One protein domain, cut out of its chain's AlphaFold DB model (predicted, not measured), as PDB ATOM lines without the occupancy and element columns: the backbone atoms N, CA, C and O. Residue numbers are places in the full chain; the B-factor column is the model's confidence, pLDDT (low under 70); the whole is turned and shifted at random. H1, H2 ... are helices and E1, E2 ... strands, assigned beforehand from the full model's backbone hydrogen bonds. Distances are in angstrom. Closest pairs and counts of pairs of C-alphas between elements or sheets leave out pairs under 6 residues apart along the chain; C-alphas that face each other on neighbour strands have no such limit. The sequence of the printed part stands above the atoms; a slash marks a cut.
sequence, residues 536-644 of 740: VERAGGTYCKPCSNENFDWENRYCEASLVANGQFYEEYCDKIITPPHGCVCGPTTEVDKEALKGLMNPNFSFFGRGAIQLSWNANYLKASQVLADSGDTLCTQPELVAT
ATOM      1  N   VAL A 536      38.331  -2.922  -7.629       90.62
ATOM      2  CA  VAL A 536      39.599  -3.181  -6.945       90.62
ATOM      3  C   VAL A 536      40.728  -2.782  -7.881       90.62
ATOM      4  O   VAL A 536      40.866  -3.362  -8.953       90.62
ATOM      5  N   GLU A 537      41.556  -1.826  -7.462       90.88
ATOM      6  CA  GLU A 537      42.737  -1.403  -8.222       90.88
ATOM      7  C   GLU A 537      43.978  -2.195  -7.783       90.88
ATOM      8  O   GLU A 537      44.287  -2.298  -6.586       90.88
ATOM      9  N   ARG A 538      44.717  -2.764  -8.741       85.56
ATOM     10  CA  ARG A 538      46.028  -3.412  -8.526       85.56
ATOM     11  C   ARG A 538      46.977  -3.072  -9.674       85.56
ATOM     12  O   ARG A 538      46.554  -2.543 -10.692       85.56
ATOM     13  N   ALA A 539      48.255  -3.443  -9.554       70.56
ATOM     14  CA  ALA A 539      49.320  -3.177 -10.539       70.56
ATOM     15  C   ALA A 539      49.083  -3.738 -11.972       70.56
ATOM     16  O   ALA A 539      49.980  -3.674 -12.804       70.56
ATOM     17  N   GLY A 540      47.901  -4.296 -12.262       69.56
ATOM     18  CA  GLY A 540      47.454  -4.760 -13.578       69.56
ATOM     19  C   GLY A 540      46.111  -4.176 -14.046       69.56
ATOM     20  O   GLY A 540      45.581  -4.677 -15.033       69.56
ATOM     21  N   GLY A 541      45.567  -3.161 -13.360       83.44
ATOM     22  CA  GLY A 541      44.346  -2.443 -13.748       83.44
ATOM     23  C   GLY A 541      43.197  -2.537 -12.739       83.44
ATOM     24  O   GLY A 541      43.381  -2.939 -11.585       83.44
ATOM     25  N   THR A 542      42.019  -2.152 -13.224       90.75
ATOM     26  CA  THR A 542      40.728  -2.185 -12.530       90.75
ATOM     27  C   THR A 542      40.112  -3.578 -12.617       90.75
ATOM     28  O   THR A 542      40.139  -4.205 -13.676       90.75
ATOM     29  N   TYR A 543      39.525  -4.062 -11.523       93.12
ATOM     30  CA  TYR A 543      38.836  -5.355 -11.466       93.12
ATOM     31  C   TYR A 543      37.432  -5.215 -10.879       93.12
ATOM     32  O   TYR A 543      37.218  -4.421  -9.961       93.12
ATOM     33  N   CYS A 544      36.495  -6.016 -11.388       94.06
ATOM     34  CA  CYS A 544      35.072  -5.943 -11.055       94.06
ATOM     35  C   CYS A 544      34.542  -7.274 -10.513       94.06
ATOM     36  O   CYS A 544      35.040  -8.340 -10.881       94.06
ATOM     37  N   LYS A 545      33.517  -7.204  -9.657       94.62
ATOM     38  CA  LYS A 545      32.853  -8.366  -9.049       94.62
ATOM     39  C   LYS A 545      31.414  -8.492  -9.580       94.62
ATOM     40  O   LYS A 545      30.521  -7.905  -8.970       94.62
ATOM     41  N   PRO A 546      31.181  -9.235 -10.678       94.88
ATOM     42  CA  PRO A 546      29.840  -9.403 -11.228       94.88
ATOM     43  C   PRO A 546      28.945 -10.207 -10.282       94.88
ATOM     44  O   PRO A 546      29.416 -11.125  -9.610       94.88
ATOM     45  N   CYS A 547      27.658  -9.873 -10.241       95.00
ATOM     46  CA  CYS A 547      26.710 -10.350  -9.244       95.00
ATOM     47  C   CYS A 547      25.327 -10.629  -9.830       95.00
ATOM     48  O   CYS A 547      24.880  -9.931 -10.736       95.00
ATOM     49  N   SER A 548      24.612 -11.593  -9.248       93.19
ATOM     50  CA  SER A 548      23.166 -11.703  -9.451       93.19
ATOM     51  C   SER A 548      22.412 -10.787  -8.489       93.19
ATOM     52  O   SER A 548      22.924 -10.415  -7.432       93.19
ATOM     53  N   ASN A 549      21.159 -10.472  -8.820       91.06
ATOM     54  CA  ASN A 549      20.287  -9.692  -7.944       91.06
ATOM     55  C   ASN A 549      20.104 -10.327  -6.557       91.06
ATOM     56  O   ASN A 549      20.022  -9.589  -5.580       91.06
ATOM     57  N   GLU A 550      20.047 -11.663  -6.444       93.00
ATOM     58  CA  GLU A 550      19.847 -12.316  -5.139       93.00
ATOM     59  C   GLU A 550      21.049 -12.163  -4.203       93.00
ATOM     60  O   GLU A 550      20.883 -12.203  -2.989       93.00
ATOM     61  N   ASN A 551      22.247 -11.992  -4.765       92.56
ATOM     62  CA  ASN A 551      23.504 -11.918  -4.020       92.56
ATOM     63  C   ASN A 551      24.036 -10.484  -3.885       92.56
ATOM     64  O   ASN A 551      25.136 -10.281  -3.359       92.56
ATOM     65  N   PHE A 552      23.302  -9.496  -4.405       94.69
ATOM     66  CA  PHE A 552      23.710  -8.101  -4.387       94.69
ATOM     67  C   PHE A 552      23.077  -7.364  -3.206       94.69
ATOM     68  O   PHE A 552      21.865  -7.156  -3.146       94.69
ATOM     69  N   ASP A 553      23.920  -6.913  -2.284       93.00
ATOM     70  CA  ASP A 553      23.530  -5.996  -1.226       93.00
ATOM     71  C   ASP A 553      23.379  -4.589  -1.819       93.00
ATOM     72  O   ASP A 553      24.362  -3.901  -2.111       93.00
ATOM     73  N   TRP A 554      22.130  -4.168  -2.015       88.38
ATOM     74  CA  TRP A 554      21.789  -2.864  -2.579       88.38
ATOM     75  C   TRP A 554      22.106  -1.688  -1.655       88.38
ATOM     76  O   TRP A 554      22.363  -0.594  -2.158       88.38
ATOM     77  N   GLU A 555      22.108  -1.898  -0.338       89.50
ATOM     78  CA  GLU A 555      22.407  -0.855   0.646       89.50
ATOM     79  C   GLU A 555      23.908  -0.573   0.663       89.50
ATOM     80  O   GLU A 555      24.340   0.571   0.509       89.50
ATOM     81  N   ASN A 556      24.718  -1.629   0.748       89.44
ATOM     82  CA  ASN A 556      26.170  -1.498   0.778       89.44
ATOM     83  C   ASN A 556      26.807  -1.492  -0.616       89.44
ATOM     84  O   ASN A 556      28.009  -1.249  -0.727       89.44
ATOM     85  N   ARG A 557      26.052  -1.738  -1.692       88.62
ATOM     86  CA  ARG A 557      26.574  -1.857  -3.066       88.62
ATOM     87  C   ARG A 557      27.685  -2.908  -3.152       88.62
ATOM     88  O   ARG A 557      28.781  -2.640  -3.650       88.62
ATOM     89  N   TYR A 558      27.440  -4.078  -2.576       88.88
ATOM     90  CA  TYR A 558      28.433  -5.141  -2.463       88.88
ATOM     91  C   TYR A 558      27.863  -6.473  -2.938       88.88
ATOM     92  O   TYR A 558      26.743  -6.838  -2.605       88.88
ATOM     93  N   CYS A 559      28.660  -7.213  -3.703       92.69
ATOM     94  CA  CYS A 559      28.297  -8.553  -4.127       92.69
ATOM     95  C   CYS A 559      28.812  -9.582  -3.122       92.69
ATOM     96  O   CYS A 559      30.027  -9.680  -2.927       92.69
ATOM     97  N   GLU A 560      27.933 -10.378  -2.521       91.12
ATOM     98  CA  GLU A 560      28.333 -11.435  -1.589       91.12
ATOM     99  C   GLU A 560      29.018 -12.585  -2.338       91.12
ATOM    100  O   GLU A 560      30.190 -12.894  -2.081       91.12
ATOM    101  N   ALA A 561      28.344 -13.127  -3.355       91.44
ATOM    102  CA  ALA A 561      28.812 -14.237  -4.179       91.44
ATOM    103  C   ALA A 561      28.984 -13.813  -5.647       91.44
ATOM    104  O   ALA A 561      28.018 -13.465  -6.320       91.44
ATOM    105  N   SER A 562      30.229 -13.850  -6.138       94.25
ATOM    106  CA  SER A 562      30.559 -13.447  -7.511       94.25
ATOM    107  C   SER A 562      30.088 -14.465  -8.545       94.25
ATOM    108  O   SER A 562      30.271 -15.667  -8.352       94.25
ATOM    109  N   LEU A 563      29.594 -13.972  -9.680       94.31
ATOM    110  CA  LEU A 563      29.191 -14.786 -10.829       94.31
ATOM    111  C   LEU A 563      30.353 -15.473 -11.548       94.31
ATOM    112  O   LEU A 563      30.115 -16.431 -12.271       94.31
ATOM    113  N   VAL A 564      31.594 -15.014 -11.363       93.19
ATOM    114  CA  VAL A 564      32.776 -15.653 -11.973       93.19
ATOM    115  C   VAL A 564      33.493 -16.617 -11.031       93.19
ATOM    116  O   VAL A 564      34.406 -17.323 -11.451       93.19
ATOM    117  N   ALA A 565      33.092 -16.669  -9.757       89.81
ATOM    118  CA  ALA A 565      33.710 -17.565  -8.787       89.81
ATOM    119  C   ALA A 565      33.521 -19.040  -9.180       89.81
ATOM    120  O   ALA A 565      32.542 -19.412  -9.827       89.81
ATOM    121  N   ASN A 566      34.435 -19.900  -8.722       85.25
ATOM    122  CA  ASN A 566      34.384 -21.351  -8.943       85.25
ATOM    123  C   ASN A 566      34.441 -21.749 -10.433       85.25
ATOM    124  O   ASN A 566      33.798 -22.715 -10.848       85.25
ATOM    125  N   GLY A 567      35.206 -21.007 -11.239       80.44
ATOM    126  CA  GLY A 567      35.415 -21.317 -12.659       80.44
ATOM    127  C   GLY A 567      34.212 -21.022 -13.562       80.44
ATOM    128  O   GLY A 567      34.108 -21.607 -14.638       80.44
ATOM    129  N   GLN A 568      33.298 -20.155 -13.122       88.56
ATOM    130  CA  GLN A 568      32.190 -19.656 -13.935       88.56
ATOM    131  C   GLN A 568      32.635 -18.481 -14.832       88.56
ATOM    132  O   GLN A 568      33.716 -17.909 -14.662       88.56
ATOM    133  N   PHE A 569      31.788 -18.121 -15.798       88.00
ATOM    134  CA  PHE A 569      32.048 -17.089 -16.807       88.00
ATOM    135  C   PHE A 569      30.932 -16.042 -16.780       88.00
ATOM    136  O   PHE A 569      29.764 -16.397 -16.635       88.00
ATOM    137  N   TYR A 570      31.273 -14.767 -16.978       89.94
ATOM    138  CA  TYR A 570      30.286 -13.688 -17.094       89.94
ATOM    139  C   TYR A 570      30.092 -13.267 -18.557       89.94
ATOM    140  O   TYR A 570      30.829 -12.437 -19.081       89.94
ATOM    141  N   GLU A 571      29.124 -13.854 -19.256       83.88
ATOM    142  CA  GLU A 571      28.997 -13.676 -20.716       83.88
ATOM    143  C   GLU A 571      28.013 -12.580 -21.150       83.88
ATOM    144  O   GLU A 571      27.794 -12.382 -22.345       83.88
ATOM    145  N   GLU A 572      27.406 -11.868 -20.203       89.56
ATOM    146  CA  GLU A 572      26.408 -10.845 -20.510       89.56
ATOM    147  C   GLU A 572      27.018  -9.626 -21.220       89.56
ATOM    148  O   GLU A 572      28.222  -9.350 -21.152       89.56
ATOM    149  N   TYR A 573      26.152  -8.894 -21.929       90.62
ATOM    150  CA  TYR A 573      26.496  -7.696 -22.699       90.62
ATOM    151  C   TYR A 573      27.589  -7.898 -23.756       90.62
ATOM    152  O   TYR A 573      28.228  -6.943 -24.201       90.62
ATOM    153  N   CYS A 574      27.799  -9.139 -24.195       89.19
ATOM    154  CA  CYS A 574      28.752  -9.459 -25.240       89.19
ATOM    155  C   CYS A 574      28.158 -10.437 -26.250       89.19
ATOM    156  O   CYS A 574      28.027 -11.632 -25.982       89.19
ATOM    157  N   ASP A 575      27.827  -9.942 -27.442       89.50
ATOM    158  CA  ASP A 575      27.444 -10.809 -28.549       89.50
ATOM    159  C   ASP A 575      28.708 -11.326 -29.246       89.50
ATOM    160  O   ASP A 575      29.353 -10.625 -30.028       89.50
ATOM    161  N   LYS A 576      29.052 -12.587 -28.969       86.44
ATOM    162  CA  LYS A 576      30.230 -13.266 -29.530       86.44
ATOM    163  C   LYS A 576      30.157 -13.474 -31.049       86.44
ATOM    164  O   LYS A 576      31.175 -13.800 -31.657       86.44
ATOM    165  N   ILE A 577      28.978 -13.338 -31.661       85.50
ATOM    166  CA  ILE A 577      28.792 -13.433 -33.116       85.50
ATOM    167  C   ILE A 577      29.181 -12.105 -33.776       85.50
ATOM    168  O   ILE A 577      29.714 -12.097 -34.888       85.50
ATOM    169  N   ILE A 578      28.936 -10.988 -33.092       81.69
ATOM    170  CA  ILE A 578      29.199  -9.646 -33.602       81.69
ATOM    171  C   ILE A 578      30.646  -9.259 -33.278       81.69
ATOM    172  O   ILE A 578      30.966  -8.793 -32.194       81.69
ATOM    173  N   THR A 579      31.540  -9.436 -34.243       83.25
ATOM    174  CA  THR A 579      32.959  -9.051 -34.140       83.25
ATOM    175  C   THR A 579      33.281  -7.902 -35.101       83.25
ATOM    176  O   THR A 579      32.401  -7.501 -35.877       83.25
ATOM    177  N   PRO A 580      34.516  -7.356 -35.114       80.56
ATOM    178  CA  PRO A 580      34.843  -6.255 -36.005       80.56
ATOM    179  C   PRO A 580      34.546  -6.626 -37.463       80.56
ATOM    180  O   PRO A 580      34.784  -7.770 -37.865       80.56
ATOM    181  N   PRO A 581      33.991  -5.696 -38.254       72.44
ATOM    182  CA  PRO A 581      33.758  -4.277 -37.948       72.44
ATOM    183  C   PRO A 581      32.422  -3.961 -37.250       72.44
ATOM    184  O   PRO A 581      32.138  -2.797 -37.008       72.44
ATOM    185  N   HIS A 582      31.594  -4.957 -36.927       79.94
ATOM    186  CA  HIS A 582      30.248  -4.730 -36.388       79.94
ATOM    187  C   HIS A 582      30.203  -4.591 -34.857       79.94
ATOM    188  O   HIS A 582      29.220  -4.088 -34.316       79.94
ATOM    189  N   GLY A 583      31.243  -5.042 -34.153       88.00
ATOM    190  CA  GLY A 583      31.374  -4.891 -32.705       88.00
ATOM    191  C   GLY A 583      32.746  -5.286 -32.189       88.00
ATOM    192  O   GLY A 583      33.546  -5.868 -32.912       88.00
ATOM    193  N   CYS A 584      33.049  -4.932 -30.948       91.25
ATOM    194  CA  CYS A 584      34.307  -5.301 -30.313       91.25
ATOM    195  C   CYS A 584      34.420  -6.824 -30.119       91.25
ATOM    196  O   CYS A 584      33.417  -7.529 -29.993       91.25
ATOM    197  N   VAL A 585      35.651  -7.339 -30.063       89.62
ATOM    198  CA  VAL A 585      35.890  -8.752 -29.740       89.62
ATOM    199  C   VAL A 585      35.613  -8.991 -28.255       89.62
ATOM    200  O   VAL A 585      36.208  -8.344 -27.399       89.62
ATOM    201  N   CYS A 586      34.736  -9.950 -27.959       87.06
ATOM    202  CA  CYS A 586      34.501 -10.443 -26.604       87.06
ATOM    203  C   CYS A 586      35.721 -11.217 -26.096       87.06
ATOM    204  O   CYS A 586      36.161 -12.169 -26.746       87.06
ATOM    205  N   GLY A 587      36.257 -10.834 -24.937       80.12
ATOM    206  CA  GLY A 587      37.329 -11.584 -24.281       80.12
ATOM    207  C   GLY A 587      36.809 -12.519 -23.186       80.12
ATOM    208  O   GLY A 587      35.611 -12.537 -22.900       80.12
ATOM    209  N   PRO A 588      37.697 -13.303 -22.553       80.56
ATOM    210  CA  PRO A 588      37.324 -14.125 -21.412       80.56
ATOM    211  C   PRO A 588      37.038 -13.240 -20.194       80.56
ATOM    212  O   PRO A 588      37.882 -12.473 -19.733       80.56
ATOM    213  N   THR A 589      35.843 -13.391 -19.647       84.62
ATOM    214  CA  THR A 589      35.338 -12.720 -18.444       84.62
ATOM    215  C   THR A 589      35.284 -13.717 -17.287       84.62
ATOM    216  O   THR A 589      34.249 -13.947 -16.663       84.62
ATOM    217  N   THR A 590      36.415 -14.379 -17.051       88.31
ATOM    218  CA  THR A 590      36.601 -15.348 -15.966       88.31
ATOM    219  C   THR A 590      37.190 -14.692 -14.729       88.31
ATOM    220  O   THR A 590      37.750 -13.593 -14.784       88.31
ATOM    221  N   GLU A 591      37.122 -15.422 -13.621       89.62
ATOM    222  CA  GLU A 591      37.902 -15.134 -12.425       89.62
ATOM    223  C   GLU A 591      39.397 -15.009 -12.762       89.62
ATOM    224  O   GLU A 591      39.946 -15.767 -13.568       89.62
ATOM    225  N   VAL A 592      40.054 -14.016 -12.165       87.44
ATOM    226  CA  VAL A 592      41.494 -13.813 -12.317       87.44
ATOM    227  C   VAL A 592      42.238 -14.849 -11.478       87.44
ATOM    228  O   VAL A 592      42.036 -14.928 -10.268       87.44
ATOM    229  N   ASP A 593      43.159 -15.582 -12.109       84.25
ATOM    230  CA  ASP A 593      43.994 -16.617 -11.476       84.25
ATOM    231  C   ASP A 593      45.113 -16.013 -10.598       84.25
ATOM    232  O   ASP A 593      46.311 -16.120 -10.865       84.25
ATOM    233  N   LYS A 594      44.701 -15.247  -9.582       84.31
ATOM    234  CA  LYS A 594      45.537 -14.653  -8.532       84.31
ATOM    235  C   LYS A 594      44.718 -14.592  -7.249       84.31
ATOM    236  O   LYS A 594      43.694 -13.919  -7.218       84.31
ATOM    237  N   GLU A 595      45.219 -15.182  -6.166       84.81
ATOM    238  CA  GLU A 595      44.484 -15.272  -4.889       84.81
ATOM    239  C   GLU A 595      43.980 -13.907  -4.377       84.81
ATOM    240  O   GLU A 595      42.855 -13.783  -3.904       84.81
ATOM    241  N   ALA A 596      44.771 -12.842  -4.549       85.88
ATOM    242  CA  ALA A 596      44.394 -11.482  -4.145       85.88
ATOM    243  C   ALA A 596      43.247 -10.853  -4.968       85.88
ATOM    244  O   ALA A 596      42.786  -9.764  -4.624       85.88
ATOM    245  N   LEU A 597      42.834 -11.492  -6.066       88.69
ATOM    246  CA  LEU A 597      41.780 -11.063  -6.991       88.69
ATOM    247  C   LEU A 597      40.696 -12.139  -7.169       88.69
ATOM    248  O   LEU A 597      39.924 -12.094  -8.126       88.69
ATOM    249  N   LYS A 598      40.621 -13.094  -6.239       89.50
ATOM    250  CA  LYS A 598      39.607 -14.144  -6.244       89.50
ATOM    251  C   LYS A 598      38.193 -13.551  -6.277       89.50
ATOM    252  O   LYS A 598      37.870 -12.612  -5.549       89.50
ATOM    253  N   GLY A 599      37.350 -14.101  -7.138       89.62
ATOM    254  CA  GLY A 599      35.986 -13.677  -7.421       89.62
ATOM    255  C   GLY A 599      35.886 -12.429  -8.297       89.62
ATOM    256  O   GLY A 599      34.778 -11.935  -8.483       89.62
ATOM    257  N   LEU A 600      36.994 -11.891  -8.811       92.50
ATOM    258  CA  LEU A 600      37.000 -10.699  -9.659       92.50
ATOM    259  C   LEU A 600      37.353 -11.056 -11.099       92.50
ATOM    260  O   LEU A 600      38.151 -11.958 -11.342       92.50
ATOM    261  N   MET A 601      36.801 -10.300 -12.044       92.62
ATOM    262  CA  MET A 601      37.129 -10.382 -13.467       92.62
ATOM    263  C   MET A 601      37.804  -9.101 -13.955       92.62
ATOM    264  O   MET A 601      37.654  -8.031 -13.357       92.62
ATOM    265  N   ASN A 602      38.517  -9.203 -15.079       91.00
ATOM    266  CA  ASN A 602      38.977  -8.036 -15.823       91.00
ATOM    267  C   ASN A 602      37.805  -7.456 -16.645       91.00
ATOM    268  O   ASN A 602      37.340  -8.116 -17.579       91.00
ATOM    269  N   PRO A 603      37.332  -6.236 -16.341       90.12
ATOM    270  CA  PRO A 603      36.173  -5.650 -16.998       90.12
ATOM    271  C   PRO A 603      36.456  -5.174 -18.426       90.12
ATOM    272  O   PRO A 603      35.506  -4.921 -19.162       90.12
ATOM    273  N   ASN A 604      37.724  -5.099 -18.856       88.62
ATOM    274  CA  ASN A 604      38.077  -4.688 -20.220       88.62
ATOM    275  C   ASN A 604      37.632  -5.683 -21.301       88.62
ATOM    276  O   ASN A 604      37.650  -5.350 -22.481       88.62
ATOM    277  N   PHE A 605      37.215  -6.888 -20.910       86.56
ATOM    278  CA  PHE A 605      36.685  -7.903 -21.818       86.56
ATOM    279  C   PHE A 605      35.153  -7.980 -21.836       86.56
ATOM    280  O   PHE A 605      34.604  -8.820 -22.548       86.56
ATOM    281  N   SER A 606      34.470  -7.114 -21.078       89.56
ATOM    282  CA  SER A 606      33.010  -7.038 -21.010       89.56
ATOM    283  C   SER A 606      32.509  -5.631 -21.341       89.56
ATOM    284  O   SER A 606      33.087  -4.616 -20.942       89.56
ATOM    285  N   PHE A 607      31.379  -5.576 -22.040       95.50
ATOM    286  CA  PHE A 607      30.773  -4.346 -22.551       95.50
ATOM    287  C   PHE A 607      29.437  -4.052 -21.861       95.50
ATOM    288  O   PHE A 607      28.477  -3.645 -22.511       95.50
ATOM    289  N   PHE A 608      29.387  -4.286 -20.545       96.19
ATOM    290  CA  PHE A 608      28.281  -3.914 -19.657       96.19
ATOM    291  C   PHE A 608      28.084  -2.393 -19.560       96.19
ATOM    292  O   PHE A 608      28.909  -1.622 -20.067       96.19
ATOM    293  N   GLY A 609      27.018  -1.964 -18.879       97.75
ATOM    294  CA  GLY A 609      26.640  -0.556 -18.763       97.75
ATOM    295  C   GLY A 609      27.726   0.339 -18.155       97.75
ATOM    296  O   GLY A 609      28.181   0.130 -17.026       97.75
ATOM    297  N   ARG A 610      28.140   1.377 -18.894       98.31
ATOM    298  CA  ARG A 610      29.030   2.446 -18.399       98.31
ATOM    299  C   ARG A 610      28.597   3.834 -18.870       98.31
ATOM    300  O   ARG A 610      27.940   3.977 -19.901       98.31
ATOM    301  N   GLY A 611      29.019   4.870 -18.153       98.25
ATOM    302  CA  GLY A 611      28.808   6.263 -18.555       98.25
ATOM    303  C   GLY A 611      27.363   6.737 -18.387       98.25
ATOM    304  O   GLY A 611      26.560   6.110 -17.692       98.25
ATOM    305  N   ALA A 612      27.034   7.900 -18.957       98.38
ATOM    306  CA  ALA A 612      25.797   8.621 -18.631       98.38
ATOM    307  C   ALA A 612      24.525   7.957 -19.188       98.38
ATOM    308  O   ALA A 612      23.445   8.183 -18.654       98.38
ATOM    309  N   ILE A 613      24.654   7.128 -20.229       98.25
ATOM    310  CA  ILE A 613      23.548   6.364 -20.832       98.25
ATOM    311  C   ILE A 613      23.634   4.858 -20.526       98.25
ATOM    312  O   ILE A 613      22.917   4.076 -21.135       98.25
ATOM    313  N   GLN A 614      24.549   4.438 -19.639       97.94
ATOM    314  CA  GLN A 614      24.865   3.020 -19.406       97.94
ATOM    315  C   GLN A 614      25.100   2.258 -20.723       97.94
ATOM    316  O   GLN A 614      24.498   1.214 -20.989       97.94
ATOM    317  N   LEU A 615      26.001   2.792 -21.562       98.31
ATOM    318  CA  LEU A 615      26.337   2.213 -22.860       98.31
ATOM    319  C   LEU A 615      26.691   0.738 -22.682       98.31
ATOM    320  O   LEU A 615      27.579   0.396 -21.903       98.31
ATOM    321  N   SER A 616      25.987  -0.107 -23.426       96.75
ATOM    322  CA  SER A 616      26.038  -1.558 -23.303       96.75
ATOM    323  C   SER A 616      26.161  -2.211 -24.674       96.75
ATOM    324  O   SER A 616      25.729  -1.623 -25.666       96.75
ATOM    325  N   TRP A 617      26.670  -3.444 -24.711       95.19
ATOM    326  CA  TRP A 617      26.937  -4.267 -25.900       95.19
ATOM    327  C   TRP A 617      28.188  -3.880 -26.691       95.19
ATOM    328  O   TRP A 617      28.394  -2.729 -27.078       95.19
ATOM    329  N   ASN A 618      28.986  -4.891 -27.036       93.88
ATOM    330  CA  ASN A 618      30.221  -4.774 -27.816       93.88
ATOM    331  C   ASN A 618      30.048  -4.053 -29.166       93.88
ATOM    332  O   ASN A 618      30.966  -3.367 -29.618       93.88
ATOM    333  N   ALA A 619      28.879  -4.162 -29.803       92.25
ATOM    334  CA  ALA A 619      28.551  -3.415 -31.018       92.25
ATOM    335  C   ALA A 619      28.528  -1.893 -30.796       92.25
ATOM    336  O   ALA A 619      29.057  -1.129 -31.603       92.25
ATOM    337  N   ASN A 620      27.932  -1.448 -29.690       95.06
ATOM    338  CA  ASN A 620      27.757  -0.027 -29.408       95.06
ATOM    339  C   ASN A 620      29.070   0.632 -28.986       95.06
ATOM    340  O   ASN A 620      29.352   1.742 -29.429       95.06
ATOM    341  N   TYR A 621      29.910  -0.063 -28.214       96.38
ATOM    342  CA  TYR A 621      31.242   0.436 -27.857       96.38
ATOM    343  C   TYR A 621      32.104   0.713 -29.093       96.38
ATOM    344  O   TYR A 621      32.724   1.774 -29.174       96.38
ATOM    345  N   LEU A 622      32.102  -0.187 -30.085       93.06
ATOM    346  CA  LEU A 622      32.849   0.031 -31.326       93.06
ATOM    347  C   LEU A 622      32.316   1.245 -32.099       93.06
ATOM    348  O   LEU A 622      33.087   2.122 -32.483       93.06
ATOM    349  N   LYS A 623      30.993   1.333 -32.285       91.62
ATOM    350  CA  LYS A 623      30.374   2.440 -33.030       91.62
ATOM    351  C   LYS A 623      30.575   3.795 -32.347       91.62
ATOM    352  O   LYS A 623      30.863   4.780 -33.020       91.62
ATOM    353  N   ALA A 624      30.478   3.846 -31.018       95.00
ATOM    354  CA  ALA A 624      30.775   5.053 -30.254       95.00
ATOM    355  C   ALA A 624      32.260   5.434 -30.368       95.00
ATOM    356  O   ALA A 624      32.591   6.607 -30.547       95.00
ATOM    357  N   SER A 625      33.164   4.448 -30.335       94.25
ATOM    358  CA  SER A 625      34.606   4.681 -30.480       94.25
ATOM    359  C   SER A 625      34.959   5.348 -31.806       94.25
ATOM    360  O   SER A 625      35.797   6.242 -31.823       94.25
ATOM    361  N   GLN A 626      34.303   4.961 -32.901       88.50
ATOM    362  CA  GLN A 626      34.540   5.519 -34.240       88.50
ATOM    363  C   GLN A 626      34.153   6.997 -34.373       88.50
ATOM    364  O   GLN A 626      34.632   7.670 -35.283       88.50
ATOM    365  N   VAL A 627      33.298   7.503 -33.482       91.06
ATOM    366  CA  VAL A 627      32.896   8.916 -33.452       91.06
ATOM    367  C   VAL A 627      33.738   9.715 -32.457       91.06
ATOM    368  O   VAL A 627      34.118  10.854 -32.730       91.06
ATOM    369  N   LEU A 628      34.033   9.136 -31.293       93.75
ATOM    370  CA  LEU A 628      34.578   9.870 -30.147       93.75
ATOM    371  C   LEU A 628      36.103   9.804 -30.031       93.75
ATOM    372  O   LEU A 628      36.713  10.695 -29.428       93.75
ATOM    373  N   ALA A 629      36.725   8.748 -30.550       90.38
ATOM    374  CA  ALA A 629      38.145   8.483 -30.380       90.38
ATOM    375  C   ALA A 629      38.926   8.630 -31.690       90.38
ATOM    376  O   ALA A 629      38.374   8.495 -32.778       90.38
ATOM    377  N   ASP A 630      40.230   8.876 -31.563       82.25
ATOM    378  CA  ASP A 630      41.118   9.024 -32.719       82.25
ATOM    379  C   ASP A 630      41.347   7.675 -33.420       82.25
ATOM    380  O   ASP A 630      41.388   7.611 -34.648       82.25
ATOM    381  N   SER A 631      41.441   6.583 -32.643       81.62
ATOM    382  CA  SER A 631      41.361   5.215 -33.168       81.62
ATOM    383  C   SER A 631      39.942   4.674 -33.040       81.62
ATOM    384  O   SER A 631      39.355   4.685 -31.951       81.62
ATOM    385  N   GLY A 632      39.421   4.122 -34.136       82.94
ATOM    386  CA  GLY A 632      38.053   3.612 -34.221       82.94
ATOM    387  C   GLY A 632      37.736   2.432 -33.296       82.94
ATOM    388  O   GLY A 632      36.573   2.086 -33.167       82.94
ATOM    389  N   ASP A 633      38.725   1.836 -32.630       87.75
ATOM    390  CA  ASP A 633      38.591   0.696 -31.713       87.75
ATOM    391  C   ASP A 633      39.082   0.990 -30.278       87.75
ATOM    392  O   ASP A 633      39.200   0.080 -29.454       87.75
ATOM    393  N   THR A 634      39.340   2.258 -29.945       93.50
ATOM    394  CA  THR A 634      39.789   2.687 -28.608       93.50
ATOM    395  C   THR A 634      38.891   2.143 -27.495       93.50
ATOM    396  O   THR A 634      39.389   1.541 -26.547       93.50
ATOM    397  N   LEU A 635      37.565   2.272 -27.617       95.75
ATOM    398  CA  LEU A 635      36.639   1.768 -26.591       95.75
ATOM    399  C   LEU A 635      36.457   0.243 -26.626       95.75
ATOM    400  O   LEU A 635      35.861  -0.313 -25.709       95.75
ATOM    401  N   CYS A 636      36.988  -0.448 -27.639       92.88
ATOM    402  CA  CYS A 636      37.072  -1.908 -27.631       92.88
ATOM    403  C   CYS A 636      38.239  -2.413 -26.790       92.88
ATOM    404  O   CYS A 636      38.124  -3.444 -26.136       92.88
ATOM    405  N   THR A 637      39.367  -1.706 -26.829       91.00
ATOM    406  CA  THR A 637      40.579  -2.086 -26.094       91.00
ATOM    407  C   THR A 637      40.617  -1.490 -24.687       91.00
ATOM    408  O   THR A 637      41.247  -2.058 -23.797       91.00
ATOM    409  N   GLN A 638      39.927  -0.366 -24.476       93.06
ATOM    410  CA  GLN A 638      39.890   0.385 -23.220       93.06
ATOM    411  C   GLN A 638      38.452   0.832 -22.870       93.06
ATOM    412  O   GLN A 638      38.191   2.032 -22.749       93.06
ATOM    413  N   PRO A 639      37.488  -0.095 -22.696       95.06
ATOM    414  CA  PRO A 639      36.093   0.262 -22.405       95.06
ATOM    415  C   PRO A 639      35.920   0.987 -21.059       95.06
ATOM    416  O   PRO A 639      34.958   1.733 -20.883       95.06
ATOM    417  N   GLU A 640      36.860   0.834 -20.118       94.25
ATOM    418  CA  GLU A 640      36.848   1.553 -18.837       94.25
ATOM    419  C   GLU A 640      36.959   3.077 -18.977       94.25
ATOM    420  O   GLU A 640      36.542   3.793 -18.063       94.25
ATOM    421  N   LEU A 641      37.427   3.599 -20.118       96.69
ATOM    422  CA  LEU A 641      37.408   5.040 -20.393       96.69
ATOM    423  C   LEU A 641      35.992   5.621 -20.284       96.69
ATOM    424  O   LEU A 641      35.816   6.716 -19.762       96.69
ATOM    425  N   VAL A 642      34.960   4.856 -20.657       98.25
ATOM    426  CA  VAL A 642      33.552   5.282 -20.550       98.25
ATOM    427  C   VAL A 642      33.122   5.523 -19.093       98.25
ATOM    428  O   VAL A 642      32.198   6.291 -18.839       98.25
ATOM    429  N   ALA A 643      33.798   4.901 -18.123       97.00
ATOM    430  CA  ALA A 643      33.523   5.054 -16.695       97.00
ATOM    431  C   ALA A 643      34.550   5.927 -15.951       97.00
ATOM    432  O   ALA A 643      34.411   6.120 -14.743       97.00
ATOM    433  N   THR A 644      35.592   6.418 -16.625       96.12
ATOM    434  CA  THR A 644      36.725   7.099 -15.969       96.12
ATOM    435  C   THR A 644      37.140   8.406 -16.620       96.12
ATOM    436  O   THR A 644      37.812   9.190 -15.966       96.12
TER     437      THR A 644
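What this domain is: This is residues 536 to 644 of the 740 residues of an uncharacterized protein of Thalassiosira oceanica (UniProt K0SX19). This domain has little regular structure: a long winding stretch without named elements, residues 545 to 617, makes most of it, with the small hairpin E1 and E2 toward one end and H1 and H2 packed together toward the other. The printed part has 109 residues, with 26 in named elements, in the order E1, E2, H1, H2, H3; the class is mixed. It is compact, with a radius of gyration of the C-alphas of 14.2 A and spans of 38 by 29 by 29 A.

How they stand to each other: E1, residues 536 to 538, and E2, residues 541 to 544, form an antiparallel hairpin at 154 degrees; N 536 and O 543 are 3.0 A apart, within hydrogen-bond range. H1, residues 618 to 628, touches H2, residues 634 to 637; their closest C-alphas, of Ser 625 and Leu 635, are 5.3 A apart. H3, residues 641 to 644, is close to H2 but not clearly touching, the closest C-alphas, of Leu 635 and Leu 641, being 7.1 A apart. H1 and H3 are apart. In H1, 6 of 7 O i to N i+4 pairs are within hydrogen-bond range; H2 and H3 are too short for such a pair.

Where its parts are: E1 begins at C-alpha 536 (39.599, -3.181, -6.945) and is 6.6 A long; E2 is 10.3 A. H1 is 15.5 A, H2 5.5 A and H3 4.9 A, ending at C-alpha 644 (36.725, 7.099, -15.969).

The domain as a whole: The C-alphas farthest apart, of Glu 550 and Asp 630, are 40.8 A apart. The printed part has no cut; the link from E2 to H1 is long, with 73 residues. Residue 540 is under 70 in pLDDT.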